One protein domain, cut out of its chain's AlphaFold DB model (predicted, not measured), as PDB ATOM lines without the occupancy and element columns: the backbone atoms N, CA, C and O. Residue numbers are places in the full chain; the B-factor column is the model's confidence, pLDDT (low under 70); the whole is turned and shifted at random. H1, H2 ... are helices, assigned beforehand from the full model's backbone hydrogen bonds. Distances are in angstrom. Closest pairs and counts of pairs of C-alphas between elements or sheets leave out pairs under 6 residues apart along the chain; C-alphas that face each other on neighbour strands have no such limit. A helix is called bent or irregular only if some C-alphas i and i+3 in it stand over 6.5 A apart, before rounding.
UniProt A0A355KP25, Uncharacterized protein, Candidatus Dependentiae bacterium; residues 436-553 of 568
ATOM      1  N   THR A 436     -37.263  -4.546  15.797       52.41
ATOM      2  CA  THR A 436     -38.203  -4.338  14.682       52.41
ATOM      3  C   THR A 436     -39.593  -3.847  15.112       52.41
ATOM      4  O   THR A 436     -40.461  -3.648  14.266       52.41
ATOM      5  N   LYS A 437     -39.837  -3.638  16.414       55.31
ATOM      6  CA  LYS A 437     -41.177  -3.418  16.993       55.31
ATOM      7  C   LYS A 437     -41.352  -2.068  17.702       55.31
ATOM      8  O   LYS A 437     -41.979  -2.001  18.758       55.31
ATOM      9  N   TYR A 438     -40.849  -0.966  17.146       61.25
ATOM     10  CA  TYR A 438     -41.156   0.360  17.701       61.25
ATOM     11  C   TYR A 438     -42.370   0.995  17.019       61.25
ATOM     12  O   TYR A 438     -42.290   1.455  15.889       61.25
ATOM     13  N   LYS A 439     -43.492   1.095  17.748       58.06
ATOM     14  CA  LYS A 439     -44.707   1.797  17.280       58.06
ATOM     15  C   LYS A 439     -44.538   3.325  17.177       58.06
ATOM     16  O   LYS A 439     -45.377   3.984  16.574       58.06
ATOM     17  N   LYS A 440     -43.497   3.912  17.792       75.12
ATOM     18  CA  LYS A 440     -43.229   5.365  17.803       75.12
ATOM     19  C   LYS A 440     -41.718   5.646  17.673       75.12
ATOM     20  O   LYS A 440     -40.967   5.195  18.537       75.12
ATOM     21  N   PRO A 441     -41.254   6.441  16.691       70.94
ATOM     22  CA  PRO A 441     -39.835   6.786  16.506       70.94
ATOM     23  C   PRO A 441     -39.182   7.502  17.696       70.94
ATOM     24  O   PRO A 441     -37.987   7.344  17.922       70.94
ATOM     25  N   GLY A 442     -39.951   8.222  18.521       73.50
ATOM     26  CA  GLY A 442     -39.429   8.787  19.774       73.50
ATOM     27  C   GLY A 442     -38.924   7.710  20.744       73.50
ATOM     28  O   GLY A 442     -37.892   7.896  21.389       73.50
ATOM     29  N   ASN A 443     -39.584   6.546  20.781       84.00
ATOM     30  CA  ASN A 443     -39.127   5.403  21.572       84.00
ATOM     31  C   ASN A 443     -37.842   4.822  20.986       84.00
ATOM     32  O   ASN A 443     -36.979   4.410  21.748       84.00
ATOM     33  N   LEU A 444     -37.688   4.839  19.657       85.44
ATOM     34  CA  LEU A 444     -36.461   4.386  19.012       85.44
ATOM     35  C   LEU A 444     -35.265   5.267  19.402       85.44
ATOM     36  O   LEU A 444     -34.238   4.743  19.827       85.44
ATOM     37  N   ILE A 445     -35.414   6.596  19.323       87.69
ATOM     38  CA  ILE A 445     -34.378   7.536  19.782       87.69
ATOM     39  C   ILE A 445     -34.088   7.283  21.264       87.69
ATOM     40  O   ILE A 445     -32.934   7.142  21.652       87.69
ATOM     41  N   SER A 446     -35.116   7.157  22.106       86.50
ATOM     42  CA  SER A 446     -34.893   6.874  23.524       86.50
ATOM     43  C   SER A 446     -34.136   5.560  23.726       86.50
ATOM     44  O   SER A 446     -33.159   5.547  24.461       86.50
ATOM     45  N   CYS A 447     -34.510   4.471  23.057       86.81
ATOM     46  CA  CYS A 447     -33.858   3.172  23.214       86.81
ATOM     47  C   CYS A 447     -32.396   3.165  22.753       86.81
ATOM     48  O   CYS A 447     -31.574   2.527  23.402       86.81
ATOM     49  N   ILE A 448     -32.057   3.883  21.680       89.62
ATOM     50  CA  ILE A 448     -30.674   3.955  21.178       89.62
ATOM     51  C   ILE A 448     -29.772   4.756  22.125       89.62
ATOM     52  O   ILE A 448     -28.593   4.435  22.274       89.62
ATOM     53  N   PHE A 449     -30.321   5.790  22.770       90.69
ATOM     54  CA  PHE A 449     -29.557   6.724  23.597       90.69
ATOM     55  C   PHE A 449     -29.661   6.474  25.110       90.69
ATOM     56  O   PHE A 449     -28.874   7.041  25.863       90.69
ATOM     57  N   THR A 450     -30.595   5.644  25.578       86.75
ATOM     58  CA  THR A 450     -30.747   5.328  27.008       86.75
ATOM     59  C   THR A 450     -29.843   4.158  27.375       86.75
ATOM     60  O   THR A 450     -29.923   3.089  26.774       86.75
ATOM     61  N   ALA A 451     -28.977   4.365  28.366       79.94
ATOM     62  CA  ALA A 451     -28.174   3.304  28.958       79.94
ATOM     63  C   ALA A 451     -29.080   2.289  29.673       79.94
ATOM     64  O   ALA A 451     -30.031   2.669  30.359       79.94
ATOM     65  N   LYS A 452     -28.784   0.995  29.534       83.06
ATOM     66  CA  LYS A 452     -29.353  -0.023  30.432       83.06
ATOM     67  C   LYS A 452     -28.517  -0.040  31.715       83.06
ATOM     68  O   LYS A 452     -27.356   0.357  31.684       83.06
ATOM     69  N   LYS A 453     -29.079  -0.487  32.844       74.56
ATOM     70  CA  LYS A 453     -28.334  -0.591  34.114       74.56
ATOM     71  C   LYS A 453     -27.003  -1.320  33.859       74.56
ATOM     72  O   LYS A 453     -27.015  -2.442  33.359       74.56
ATOM     73  N   ASN A 454     -25.893  -0.640  34.146       82.06
ATOM     74  CA  ASN A 454     -24.508  -1.099  33.965       82.06
ATOM     75  C   ASN A 454     -23.998  -1.258  32.518       82.06
ATOM     76  O   ASN A 454     -22.898  -1.764  32.335       82.06
ATOM     77  N   ASN A 455     -24.735  -0.809  31.498       85.88
ATOM     78  CA  ASN A 455     -24.293  -0.874  30.102       85.88
ATOM     79  C   ASN A 455     -24.393   0.499  29.422       85.88
ATOM     80  O   ASN A 455     -25.428   1.161  29.558       85.88
ATOM     81  N   PRO A 456     -23.369   0.931  28.657       88.44
ATOM     82  CA  PRO A 456     -23.479   2.137  27.844       88.44
ATOM     83  C   PRO A 456     -24.677   2.024  26.889       88.44
ATOM     84  O   PRO A 456     -25.104   0.930  26.519       88.44
ATOM     85  N   SER A 457     -25.250   3.162  26.494       93.06
ATOM     86  CA  SER A 457     -26.263   3.152  25.435       93.06
ATOM     87  C   SER A 457     -25.654   2.616  24.138       93.06
ATOM     88  O   SER A 457     -24.445   2.728  23.936       93.06
ATOM     89  N   ILE A 458     -26.479   2.077  23.234       91.50
ATOM     90  CA  ILE A 458     -26.009   1.563  21.933       91.50
ATOM     91  C   ILE A 458     -25.187   2.639  21.212       91.50
ATOM     92  O   ILE A 458     -24.122   2.363  20.665       91.50
ATOM     93  N   MET A 459     -25.651   3.891  21.263       92.56
ATOM     94  CA  MET A 459     -24.929   5.004  20.656       92.56
ATOM     95  C   MET A 459     -23.580   5.264  21.326       92.56
ATOM     96  O   MET A 459     -22.582   5.450  20.635       92.56
ATOM     97  N   GLN A 460     -23.535   5.250  22.660       92.25
ATOM     98  CA  GLN A 460     -22.295   5.456  23.401       92.25
ATOM     99  C   GLN A 460     -21.299   4.319  23.150       92.25
ATOM    100  O   GLN A 460     -20.109   4.571  23.009       92.25
ATOM    101  N   GLU A 461     -21.771   3.079  23.030       93.81
ATOM    102  CA  GLU A 461     -20.934   1.928  22.700       93.81
ATOM    103  C   GLU A 461     -20.309   2.061  21.303       93.81
ATOM    104  O   GLU A 461     -19.104   1.864  21.145       93.81
ATOM    105  N   ILE A 462     -21.099   2.461  20.298       93.25
ATOM    106  CA  ILE A 462     -20.610   2.714  18.933       93.25
ATOM    107  C   ILE A 462     -19.554   3.830  18.927       93.25
ATOM    108  O   ILE A 462     -18.519   3.695  18.269       93.25
ATOM    109  N   ILE A 463     -19.796   4.914  19.674       92.31
ATOM    110  CA  ILE A 463     -18.868   6.047  19.803       92.31
ATOM    111  C   ILE A 463     -17.574   5.615  20.498       92.31
ATOM    112  O   ILE A 463     -16.493   5.926  20.003       92.31
ATOM    113  N   ASN A 464     -17.667   4.864  21.598       90.31
ATOM    114  CA  ASN A 464     -16.510   4.376  22.353       90.31
ATOM    115  C   ASN A 464     -15.647   3.419  21.517       90.31
ATOM    116  O   ASN A 464     -14.425   3.450  21.613       90.31
ATOM    117  N   LYS A 465     -16.271   2.610  20.650       93.31
ATOM    118  CA  LYS A 465     -15.576   1.754  19.673       93.31
ATOM    119  C   LYS A 465     -14.978   2.537  18.492       93.31
ATOM    120  O   LYS A 465     -14.340   1.934  17.636       93.31
ATOM    121  N   ASN A 466     -15.210   3.852  18.417       90.25
ATOM    122  CA  ASN A 466     -14.843   4.736  17.306       90.25
ATOM    123  C   ASN A 466     -15.257   4.183  15.923       90.25
ATOM    124  O   ASN A 466     -14.576   4.393  14.918       90.25
ATOM    125  N   ASN A 467     -16.386   3.467  15.861       93.38
ATOM    126  CA  ASN A 467     -16.860   2.828  14.637       93.38
ATOM    127  C   ASN A 467     -17.733   3.797  13.824       93.38
ATOM    128  O   ASN A 467     -18.965   3.790  13.910       93.38
ATOM    129  N   ASN A 468     -17.077   4.638  13.021       92.19
ATOM    130  CA  ASN A 468     -17.725   5.688  12.232       92.19
ATOM    131  C   ASN A 468     -18.751   5.138  11.220       92.19
ATOM    132  O   ASN A 468     -19.820   5.718  11.034       92.19
ATOM    133  N   GLN A 469     -18.474   3.984  10.607       92.19
ATOM    134  CA  GLN A 469     -19.393   3.354   9.657       92.19
ATOM    135  C   GLN A 469     -20.680   2.892  10.346       92.19
ATOM    136  O   GLN A 469     -21.780   3.174   9.866       92.19
ATOM    137  N   GLN A 470     -20.564   2.221  11.493       93.31
ATOM    138  CA  GLN A 470     -21.735   1.777  12.245       93.31
ATOM    139  C   GLN A 470     -22.521   2.956  12.826       93.31
ATOM    140  O   GLN A 470     -23.754   2.916  12.850       93.31
ATOM    141  N   LEU A 471     -21.834   4.037  13.212       94.69
ATOM    142  CA  LEU A 471     -22.471   5.287  13.619       94.69
ATOM    143  C   LEU A 471     -23.284   5.897  12.476       94.69
ATOM    144  O   LEU A 471     -24.458   6.223  12.664       94.69
ATOM    145  N   ALA A 472     -22.697   5.992  11.280       93.69
ATOM    146  CA  ALA A 472     -23.365   6.541  10.108       93.69
ATOM    147  C   ALA A 472     -24.612   5.730   9.721       93.69
ATOM    148  O   ALA A 472     -25.678   6.306   9.500       93.69
ATOM    149  N   LEU A 473     -24.515   4.397   9.714       92.31
ATOM    150  CA  LEU A 473     -25.636   3.504   9.400       92.31
ATOM    151  C   LEU A 473     -26.749   3.577  10.455       92.31
ATOM    152  O   LEU A 473     -27.935   3.608  10.114       92.31
ATOM    153  N   THR A 474     -26.384   3.673  11.736       93.31
ATOM    154  CA  THR A 474     -27.349   3.842  12.833       93.31
ATOM    155  C   THR A 474     -28.089   5.173  12.702       93.31
ATOM    156  O   THR A 474     -29.319   5.203  12.758       93.31
ATOM    157  N   LEU A 475     -27.367   6.269  12.444       94.62
ATOM    158  CA  LEU A 475     -27.958   7.588  12.195       94.62
ATOM    159  C   LEU A 475     -28.881   7.590  10.975       94.62
ATOM    160  O   LEU A 475     -29.964   8.174  11.037       94.62
ATOM    161  N   GLN A 476     -28.492   6.911   9.892       93.38
ATOM    162  CA  GLN A 476     -29.316   6.776   8.690       93.38
ATOM    163  C   GLN A 476     -30.652   6.098   9.010       93.38
ATOM    164  O   GLN A 476     -31.707   6.587   8.606       93.38
ATOM    165  N   SER A 477     -30.612   4.995   9.763       92.38
ATOM    166  CA  SER A 477     -31.802   4.245  10.176       92.38
ATOM    167  C   SER A 477     -32.742   5.101  11.031       92.38
ATOM    168  O   SER A 477     -33.928   5.226  10.724       92.38
ATOM    169  N   VAL A 478     -32.202   5.799  12.037       93.38
ATOM    170  CA  VAL A 478     -32.982   6.721  12.881       93.38
ATOM    171  C   VAL A 478     -33.628   7.825  12.046       93.38
ATOM    172  O   VAL A 478     -34.811   8.113  12.219       93.38
ATOM    173  N   CYS A 479     -32.891   8.423  11.109       93.31
ATOM    174  CA  CYS A 479     -33.428   9.482  10.255       93.31
ATOM    175  C   CYS A 479     -34.548   8.984   9.337       93.31
ATOM    176  O   CYS A 479     -35.532   9.703   9.154       93.31
ATOM    177  N   LYS A 480     -34.442   7.757   8.808       92.12
ATOM    178  CA  LYS A 480     -35.506   7.123   8.015       92.12
ATOM    179  C   LYS A 480     -36.788   6.940   8.826       92.12
ATOM    180  O   LYS A 480     -37.864   7.237   8.316       92.12
ATOM    181  N   GLU A 481     -36.689   6.530  10.090       92.19
ATOM    182  CA  GLU A 481     -37.867   6.386  10.957       92.19
ATOM    183  C   GLU A 481     -38.468   7.732  11.378       92.19
ATOM    184  O   GLU A 481     -39.690   7.871  11.416       92.19
ATOM    185  N   ILE A 482     -37.646   8.757  11.638       91.44
ATOM    186  CA  ILE A 482     -38.155  10.109  11.926       91.44
ATOM    187  C   ILE A 482     -38.938  10.652  10.727       91.44
ATOM    188  O   ILE A 482     -40.017  11.206  10.914       91.44
ATOM    189  N   ASN A 483     -38.451  10.450   9.501       91.88
ATOM    190  CA  ASN A 483     -39.117  10.904   8.279       91.88
ATOM    191  C   ASN A 483     -40.512  10.317   8.055       91.88
ATOM    192  O   ASN A 483     -41.335  10.954   7.402       91.88
ATOM    193  N   ARG A 484     -40.801   9.128   8.590       90.81
ATOM    194  CA  ARG A 484     -42.136   8.515   8.489       90.81
ATOM    195  C   ARG A 484     -43.195   9.235   9.328       90.81
ATOM    196  O   ARG A 484     -44.376   8.919   9.225       90.81
ATOM    197  N   LEU A 485     -42.793  10.185  10.172       87.69
ATOM    198  CA  LEU A 485     -43.693  10.970  11.010       87.69
ATOM    199  C   LEU A 485     -44.335  12.141  10.268       87.69
ATOM    200  O   LEU A 485     -43.828  12.619   9.256       87.69
ATOM    201  N   THR A 486     -45.410  12.681  10.849       87.62
ATOM    202  CA  THR A 486     -45.982  13.960  10.411       87.62
ATOM    203  C   THR A 486     -44.964  15.104  10.585       87.62
ATOM    204  O   THR A 486     -44.149  15.053  11.515       87.62
ATOM    205  N   PRO A 487     -45.005  16.177   9.766       88.62
ATOM    206  CA  PRO A 487     -44.005  17.257   9.802       88.62
ATOM    207  C   PRO A 487     -43.800  17.905  11.184       88.62
ATOM    208  O   PRO A 487     -42.678  18.245  11.580       88.62
ATOM    209  N   TYR A 488     -44.882  18.031  11.959       86.25
ATOM    210  CA  TYR A 488     -44.827  18.522  13.337       86.25
ATOM    211  C   TYR A 488     -43.977  17.607  14.234       86.25
ATOM    212  O   TYR A 488     -43.095  18.069  14.964       86.25
ATOM    213  N   HIS A 489     -44.193  16.293  14.153       87.94
ATOM    214  CA  HIS A 489     -43.437  15.320  14.932       87.94
ATOM    215  C   HIS A 489     -42.005  15.132  14.418       87.94
ATOM    216  O   HIS A 489     -41.112  14.949  15.247       87.94
ATOM    217  N   GLN A 490     -41.752  15.246  13.110       92.31
ATOM    218  CA  GLN A 490     -40.395  15.236  12.539       92.31
ATOM    219  C   GLN A 490     -39.512  16.293  13.210       92.31
ATOM    220  O   GLN A 490     -38.453  15.977  13.748       92.31
ATOM    221  N   THR A 491     -39.995  17.538  13.262       89.56
ATOM    222  CA  THR A 491     -39.262  18.675  13.841       89.56
ATOM    223  C   THR A 491     -38.848  18.415  15.288       89.56
ATOM    224  O   THR A 491     -37.695  18.628  15.666       89.56
ATOM    225  N   ASN A 492     -39.783  17.933  16.108       89.94
ATOM    226  CA  ASN A 492     -39.526  17.664  17.520       89.94
ATOM    227  C   ASN A 492     -38.549  16.494  17.716       89.94
ATOM    228  O   ASN A 492     -37.670  16.576  18.573       89.94
ATOM    229  N   ASN A 493     -38.659  15.438  16.907       93.12
ATOM    230  CA  ASN A 493     -37.767  14.281  16.999       93.12
ATOM    231  C   ASN A 493     -36.352  14.592  16.491       93.12
ATOM    232  O   ASN A 493     -35.393  14.151  17.115       93.12
ATOM    233  N   TYR A 494     -36.187  15.407  15.445       95.75
ATOM    234  CA  TYR A 494     -34.860  15.871  15.023       95.75
ATOM    235  C   TYR A 494     -34.190  16.756  16.074       95.75
ATOM    236  O   TYR A 494     -33.015  16.562  16.374       95.75
ATOM    237  N   LYS A 495     -34.937  17.669  16.709       94.12
ATOM    238  CA  LYS A 495     -34.418  18.458  17.841       94.12
ATOM    239  C   LYS A 495     -34.004  17.569  19.015       94.12
ATOM    240  O   LYS A 495     -32.972  17.817  19.633       94.12
ATOM    241  N   LEU A 496     -34.792  16.537  19.322       93.62
ATOM    242  CA  LEU A 496     -34.448  15.556  20.351       93.62
ATOM    243  C   LEU A 496     -33.180  14.775  19.981       93.62
ATOM    244  O   LEU A 496     -32.300  14.632  20.826       93.62
ATOM    245  N   LEU A 497     -33.064  14.323  18.729       95.56
ATOM    246  CA  LEU A 497     -31.884  13.631  18.216       95.56
ATOM    247  C   LEU A 497     -30.629  14.501  18.336       95.56
ATOM    248  O   LEU A 497     -29.633  14.031  18.872       95.56
ATOM    249  N   ALA A 498     -30.683  15.770  17.915       96.56
ATOM    250  CA  ALA A 498     -29.560  16.699  18.046       96.56
ATOM    251  C   ALA A 498     -29.117  16.853  19.506       96.56
ATOM    252  O   ALA A 498     -27.945  16.657  19.803       96.56
ATOM    253  N   ARG A 499     -30.057  17.090  20.433       94.69
ATOM    254  CA  ARG A 499     -29.744  17.187  21.871       94.69
ATOM    255  C   ARG A 499     -29.073  15.923  22.402       94.69
ATOM    256  O   ARG A 499     -28.088  16.015  23.125       94.69
ATOM    257  N   LYS A 500     -29.596  14.749  22.043       95.12
ATOM    258  CA  LYS A 500     -29.042  13.462  22.479       95.12
ATOM    259  C   LYS A 500     -27.655  13.195  21.884       95.12
ATOM    260  O   LYS A 500     -26.781  12.686  22.579       95.12
ATOM    261  N   LEU A 501     -27.421  13.604  20.639       95.00
ATOM    262  CA  LEU A 501     -26.100  13.566  20.017       95.00
ATOM    263  C   LEU A 501     -25.104  14.492  20.719       95.00
ATOM    264  O   LEU A 501     -23.983  14.067  20.982       95.00
ATOM    265  N   THR A 502     -25.519  15.707  21.088       94.44
ATOM    266  CA  THR A 502     -24.688  16.638  21.865       94.44
ATOM    267  C   THR A 502     -24.283  16.035  23.209       94.44
ATOM    268  O   THR A 502     -23.123  16.139  23.590       94.44
ATOM    269  N   THR A 503     -25.200  15.355  23.909       92.12
ATOM    270  CA  THR A 503     -24.892  14.732  25.210       92.12
ATOM    271  C   THR A 503     -23.957  13.527  25.118       92.12
ATOM    272  O   THR A 503     -23.259  13.238  26.080       92.12
ATOM    273  N   CYS A 504     -23.931  12.823  23.982       89.31
ATOM    274  CA  CYS A 504     -23.054  11.665  23.770       89.31
ATOM    275  C   CYS A 504     -21.674  12.037  23.209       89.31
ATOM    276  O   CYS A 504     -20.832  11.160  23.024       89.31
ATOM    277  N   MET A 505     -21.437  13.312  22.890       90.25
ATOM    278  CA  MET A 505     -20.174  13.753  22.313       90.25
ATOM    279  C   MET A 505     -19.101  13.828  23.418       90.25
ATOM    280  O   MET A 505     -19.268  14.609  24.358       90.25
ATOM    281  N   PRO A 506     -18.011  13.039  23.344       83.81
ATOM    282  CA  PRO A 506     -16.928  13.130  24.315       83.81
ATOM    283  C   PRO A 506     -16.307  14.528  24.268       83.81
ATOM    284  O   PRO A 506     -15.969  15.045  23.200       83.81
ATOM    285  N   GLN A 507     -16.189  15.148  25.440       78.75
ATOM    286  CA  GLN A 507     -15.569  16.458  25.578       78.75
ATOM    287  C   GLN A 507     -14.068  16.313  25.289       78.75
ATOM    288  O   GLN A 507     -13.410  15.443  25.855       78.75
ATOM    289  N   ASN A 508     -13.527  17.176  24.426       78.00
ATOM    290  CA  ASN A 508     -12.086  17.335  24.165       78.00
ATOM    291  C   ASN A 508     -11.382  16.274  23.295       78.00
ATOM    292  O   ASN A 508     -10.154  16.263  23.253       78.00
ATOM    293  N   THR A 509     -12.100  15.430  22.548       81.56
ATOM    294  CA  THR A 509     -11.461  14.511  21.583       81.56
ATOM    295  C   THR A 509     -11.964  14.730  20.163       81.56
ATOM    296  O   THR A 509     -13.156  14.581  19.903       81.56
ATOM    297  N   THR A 510     -11.058  15.013  19.227       89.69
ATOM    298  CA  THR A 510     -11.346  15.087  17.787       89.69
ATOM    299  C   THR A 510     -11.176  13.702  17.161       89.69
ATOM    300  O   THR A 510     -10.124  13.354  16.634       89.69
ATOM    301  N   THR A 511     -12.214  12.874  17.243       92.00
ATOM    302  CA  THR A 511     -12.282  11.577  16.547       92.00
ATOM    303  C   THR A 511     -13.139  11.672  15.276       92.00
ATOM    304  O   THR A 511     -13.980  12.577  15.166       92.00
ATOM    305  N   PRO A 512     -13.010  10.734  14.318       91.94
ATOM    306  CA  PRO A 512     -13.917  10.647  13.172       91.94
ATOM    307  C   PRO A 512     -15.396  10.624  13.589       91.94
ATOM    308  O   PRO A 512     -16.203  11.364  13.027       91.94
ATOM    309  N   CYS A 513     -15.735   9.884  14.654       92.56
ATOM    310  CA  CYS A 513     -17.091   9.853  15.206       92.56
ATOM    311  C   CYS A 513     -17.548  11.227  15.718       92.56
ATOM    312  O   CYS A 513     -18.658  11.655  15.407       92.56
ATOM    313  N   THR A 514     -16.703  11.960  16.456       92.69
ATOM    314  CA  THR A 514     -17.061  13.317  16.918       92.69
ATOM    315  C   THR A 514     -17.256  14.303  15.767       92.69
ATOM    316  O   THR A 514     -18.152  15.145  15.824       92.69
ATOM    317  N   THR A 515     -16.480  14.164  14.688       94.38
ATOM    318  CA  THR A 515     -16.620  14.991  13.482       94.38
ATOM    319  C   THR A 515     -17.931  14.681  12.764       94.38
ATOM    320  O   THR A 515     -18.672  15.602  12.413       94.38
ATOM    321  N   LEU A 516     -18.265  13.392  12.608       94.88
ATOM    322  CA  LEU A 516     -19.539  12.948  12.042       94.88
ATOM    323  C   LEU A 516     -20.724  13.494  12.852       94.88
ATOM    324  O   LEU A 516     -21.641  14.082  12.277       94.88
ATOM    325  N   ILE A 517     -20.682  13.357  14.181       95.19
ATOM    326  CA  ILE A 517     -21.721  13.853  15.094       95.19
ATOM    327  C   ILE A 517     -21.865  15.374  14.990       95.19
ATOM    328  O   ILE A 517     -22.978  15.872  14.814       95.19
ATOM    329  N   SER A 518     -20.758  16.121  15.043       95.69
ATOM    330  CA  SER A 518     -20.771  17.585  14.943       95.69
ATOM    331  C   SER A 518     -21.400  18.053  13.629       95.69
ATOM    332  O   SER A 518     -22.242  18.955  13.613       95.69
ATOM    333  N   ASN A 519     -21.051  17.405  12.518       95.94
ATOM    334  CA  ASN A 519     -21.613  17.725  11.211       95.94
ATOM    335  C   ASN A 519     -23.101  17.357  11.112       95.94
ATOM    336  O   ASN A 519     -23.884  18.143  10.574       95.94
ATOM    337  N   ALA A 520     -23.513  16.219  11.676       95.94
ATOM    338  CA  ALA A 520     -24.918  15.825  11.754       95.94
ATOM    339  C   ALA A 520     -25.752  16.848  12.547       95.94
ATOM    340  O   ALA A 520     -26.794  17.287  12.060       95.94
ATOM    341  N   ILE A 521     -25.270  17.295  13.715       96.50
ATOM    342  CA  ILE A 521     -25.929  18.330  14.532       96.50
ATOM    343  C   ILE A 521     -26.072  19.632  13.735       96.50
ATOM    344  O   ILE A 521     -27.177  20.162  13.629       96.50
ATOM    345  N   LYS A 522     -24.995  20.105  13.089       96.56
ATOM    346  CA  LYS A 522     -25.029  21.323  12.258       96.56
ATOM    347  C   LYS A 522     -26.076  21.242  11.145       96.56
ATOM    348  O   LYS A 522     -26.744  22.238  10.867       96.56
ATOM    349  N   VAL A 523     -26.221  20.084  10.495       96.31
ATOM    350  CA  VAL A 523     -27.246  19.879   9.460       96.31
ATOM    351  C   VAL A 523     -28.646  19.907  10.065       96.31
ATOM    352  O   VAL A 523     -29.514  20.581   9.512       96.31
ATOM    353  N   ILE A 524     -28.863  19.235  11.200       95.31
ATOM    354  CA  ILE A 524     -30.161  19.214  11.892       95.31
ATOM    355  C   ILE A 524     -30.590  20.625  12.321       95.31
ATOM    356  O   ILE A 524     -31.757  20.978  12.171       95.31
ATOM    357  N   GLU A 525     -29.668  21.445  12.824       94.31
ATOM    358  CA  GLU A 525     -29.976  22.790  13.327       94.31
ATOM    359  C   GLU A 525     -30.218  23.821  12.215       94.31
ATOM    360  O   GLU A 525     -31.028  24.731  12.391       94.31
ATOM    361  N   LYS A 526     -29.533  23.694  11.071       95.50
ATOM    362  CA  LYS A 526     -29.588  24.686   9.979       95.50
ATOM    363  C   LYS A 526     -30.601  24.364   8.881       95.50
ATOM    364  O   LYS A 526     -30.911  25.235   8.070       95.50
ATOM    365  N   THR A 527     -31.092  23.130   8.813       93.12
ATOM    366  CA  THR A 527     -31.937  22.667   7.705       93.12
ATOM    367  C   THR A 527     -33.407  22.657   8.108       93.12
ATOM    368  O   THR A 527     -33.761  22.306   9.233       93.12
ATOM    369  N   LYS A 528     -34.298  23.018   7.175       90.94
ATOM    370  CA  LYS A 528     -35.746  22.885   7.391       90.94
ATOM    371  C   LYS A 528     -36.101  21.414   7.671       90.94
ATOM    372  O   LYS A 528     -35.583  20.556   6.956       90.94
ATOM    373  N   PRO A 529     -37.011  21.116   8.618       84.00
ATOM    374  CA  PRO A 529     -37.326  19.749   9.048       84.00
ATOM    375  C   PRO A 529     -37.600  18.751   7.921       84.00
ATOM    376  O   PRO A 529     -37.093  17.636   7.966       84.00
ATOM    377  N   THR A 530     -38.314  19.179   6.876       84.94
ATOM    378  CA  THR A 530     -38.665  18.348   5.711       84.94
ATOM    379  C   THR A 530     -37.459  17.879   4.898       84.94
ATOM    380  O   THR A 530     -37.559  16.895   4.177       84.94
ATOM    381  N   ASN A 531     -36.319  18.567   5.012       92.75
ATOM    382  CA  ASN A 531     -35.132  18.331   4.192       92.75
ATOM    383  C   ASN A 531     -33.959  17.771   5.014       92.75
ATOM    384  O   ASN A 531     -32.895  17.521   4.446       92.75
ATOM    385  N   ILE A 532     -34.122  17.598   6.338       90.69
ATOM    386  CA  ILE A 532     -33.034  17.186   7.241       90.69
ATOM    387  C   ILE A 532     -32.483  15.826   6.827       90.69
ATOM    388  O   ILE A 532     -31.277  15.708   6.647       90.69
ATOM    389  N   ALA A 533     -33.333  14.815   6.643       91.25
ATOM    390  CA  ALA A 533     -32.865  13.480   6.279       91.25
ATOM    391  C   ALA A 533     -32.107  13.452   4.958       91.25
ATOM    392  O   ALA A 533     -31.031  12.875   4.901       91.25
ATOM    393  N   GLU A 534     -32.643  14.094   3.917       92.38
ATOM    394  CA  GLU A 534     -31.992  14.127   2.610       92.38
ATOM    395  C   GLU A 534     -30.623  14.812   2.704       92.38
ATOM    396  O   GLU A 534     -29.634  14.311   2.174       92.38
ATOM    397  N   HIS A 535     -30.545  15.940   3.416       93.81
ATOM    398  CA  HIS A 535     -29.285  16.650   3.616       93.81
ATOM    399  C   HIS A 535     -28.295  15.835   4.438       93.81
ATOM    400  O   HIS A 535     -27.114  15.791   4.105       93.81
ATOM    401  N   LEU A 536     -28.758  15.199   5.507       92.75
ATOM    402  CA  LEU A 536     -27.916  14.426   6.404       92.75
ATOM    403  C   LEU A 536     -27.403  13.167   5.695       92.75
ATOM    404  O   LEU A 536     -26.211  12.885   5.741       92.75
ATOM    405  N   GLU A 537     -28.257  12.481   4.939       92.19
ATOM    406  CA  GLU A 537     -27.890  11.326   4.124       92.19
ATOM    407  C   GLU A 537     -26.901  11.704   3.013       92.19
ATOM    408  O   GLU A 537     -25.805  11.148   2.966       92.19
ATOM    409  N   LYS A 538     -27.230  12.689   2.166       93.88
ATOM    410  CA  LYS A 538     -26.406  13.051   1.000       93.88
ATOM    411  C   LYS A 538     -25.114  13.777   1.363       93.88
ATOM    412  O   LYS A 538     -24.094  13.530   0.732       93.88
ATOM    413  N   LYS A 539     -25.146  14.698   2.332       95.19
ATOM    414  CA  LYS A 539     -23.987  15.559   2.636       95.19
ATOM    415  C   LYS A 539     -23.064  14.976   3.693       95.19
ATOM    416  O   LYS A 539     -21.891  15.326   3.702       95.19
ATOM    417  N   ILE A 540     -23.584  14.147   4.599       94.50
ATOM    418  CA  ILE A 540     -22.826  13.688   5.767       94.50
ATOM    419  C   ILE A 540     -22.650  12.170   5.751       94.50
ATOM    420  O   ILE A 540     -21.519  11.697   5.735       94.50
ATOM    421  N   LEU A 541     -23.741  11.399   5.732       91.88
ATOM    422  CA  LEU A 541     -23.670   9.952   5.952       91.88
ATOM    423  C   LEU A 541     -23.077   9.192   4.762       91.88
ATOM    424  O   LEU A 541     -22.160   8.400   4.961       91.88
ATOM    425  N   ILE A 542     -23.555   9.433   3.536       89.94
ATOM    426  CA  ILE A 542     -23.058   8.740   2.335       89.94
ATOM    427  C   ILE A 542     -21.558   8.999   2.118       89.94
ATOM    428  O   ILE A 542     -20.826   8.014   1.998       89.94
ATOM    429  N   PRO A 543     -21.063  10.256   2.139       92.38
ATOM    430  CA  PRO A 543     -19.633  10.512   1.975       92.38
ATOM    431  C   PRO A 543     -18.774   9.803   3.027       92.38
ATOM    432  O   PRO A 543     -17.711   9.281   2.709       92.38
ATOM    433  N   GLN A 544     -19.247   9.728   4.272       90.38
ATOM    434  CA  GLN A 544     -18.515   9.086   5.368       90.38
ATOM    435  C   GLN A 544     -18.491   7.558   5.246       90.38
ATOM    436  O   GLN A 544     -17.460   6.929   5.497       90.38
ATOM    437  N   ILE A 545     -19.591   6.952   4.793       85.81
ATOM    438  CA  ILE A 545     -19.641   5.518   4.479       85.81
ATOM    439  C   ILE A 545     -18.682   5.199   3.325       85.81
ATOM    440  O   ILE A 545     -17.880   4.273   3.442       85.81
ATOM    441  N   GLN A 546     -18.707   5.992   2.249       90.31
ATOM    442  CA  GLN A 546     -17.823   5.814   1.091       90.31
ATOM    443  C   GLN A 546     -16.345   5.979   1.461       90.31
ATOM    444  O   GLN A 546     -15.527   5.140   1.089       90.31
ATOM    445  N   GLN A 547     -16.006   7.008   2.243       90.44
ATOM    446  CA  GLN A 547     -14.642   7.231   2.727       90.44
ATOM    447  C   GLN A 547     -14.137   6.029   3.534       90.44
ATOM    448  O   GLN A 547     -13.017   5.566   3.320       90.44
ATOM    449  N   THR A 548     -14.975   5.476   4.416       83.69
ATOM    450  CA  THR A 548     -14.593   4.319   5.239       83.69
ATOM    451  C   THR A 548     -14.351   3.074   4.377       83.69
ATOM    452  O   THR A 548     -13.343   2.387   4.555       83.69
ATOM    453  N   GLN A 549     -15.203   2.823   3.377       86.56
ATOM    454  CA  GLN A 549     -15.044   1.697   2.445       86.56
ATOM    455  C   GLN A 549     -13.764   1.797   1.602       86.56
ATOM    456  O   GLN A 549     -13.077   0.796   1.387       86.56
ATOM    457  N   GLN A 550     -13.400   3.004   1.160       89.44
ATOM    458  CA  GLN A 550     -12.147   3.229   0.435       89.44
ATOM    459  C   GLN A 550     -10.926   2.953   1.324       89.44
ATOM    460  O   GLN A 550      -9.988   2.282   0.894       89.44
ATOM    461  N   THR A 551     -10.953   3.395   2.586       83.88
ATOM    462  CA  THR A 551      -9.850   3.129   3.526       83.88
ATOM    463  C   THR A 551      -9.684   1.642   3.848       83.88
ATOM    464  O   THR A 551      -8.549   1.168   3.936       83.88
ATOM    465  N   SER A 552     -10.779   0.881   3.962       82.50
ATOM    466  CA  SER A 552     -10.699  -0.569   4.179       82.50
ATOM    467  C   SER A 552     -10.135  -1.302   2.964       82.50
ATOM    468  O   SER A 552      -9.287  -2.175   3.130       82.50
ATOM    469  N   PHE A 553     -10.533  -0.911   1.748       83.88
ATOM    470  CA  PHE A 553     -10.051  -1.546   0.518       83.88
ATOM    471  C   PHE A 553      -8.540  -1.347   0.327       83.88
ATOM    472  O   PHE A 553      -7.808  -2.299   0.057       83.88
TER     473      PHE A 553
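AT A GLANCE: This is residues 436 to 553 of the 568 residues of an uncharacterized protein of Candidatus Dependentiae bacterium (UniProt A0A355KP25). What shape do these atoms make? Four helices, H3 to H6, form an up-and-down bundle, each running against the one before it. Two short helices, H1 and H2, follow one another along one side, where H1 packs on H3 and H4, and H2 on H3. What is it made of, and how large is it? The printed part has 118 residues with six named helices, H1 to H6 in order, and no named strand; the class is all helix. It is compact, with a radius of gyration of the C-alphas of 13.8 A and spans of 39 by 36 by 29 A.

IN THESE COORDINATES: Where do the helices run? H1 is residues 441 to 449, from C-alpha 441 at (-39.835, 6.786, 16.506), and H2 is residues 458 to 464. H3, residues 468 to 483, measures 22.4 A from first to last C-alpha; H4, residues 487 to 504, 25.8 A; H5, residues 512 to 526, 21.3 A. Which is longest? H6, residues 529 to 553, measures 35.6 A and ends with C-alpha 553 at (-10.051, -1.546, 0.518). It is irregular: C-alphas 530 and 533 are 7.6 A apart.

HOW THE PARTS SIT: What does H1 touch? Among others it touches H4, at residues 493 to 500 of H4 alone, with the C-alphas of Gly 442 and Asn 493 closest at 6.4 A. Which helix is the hub? H3 touches the five others; its closest C-alphas with H6 are Ala 472 and Leu 541, 5.4 A, at a shallow tilt of 22 degrees, opposite ways. Are the backbones complete? Every O i to N i+4 pair is within hydrogen-bond range in H1, H2, H3 and H5, against 13 of 14 in H4 and 17 of 21 in H6.

THE WHOLE: How far does it reach? The two C-alphas farthest apart, Tyr 488 and Phe 553, are 42.1 A apart. Is anything cut or uncertain? The printed part has no cut and no long link; residues 436 to 439 have pLDDT under 70.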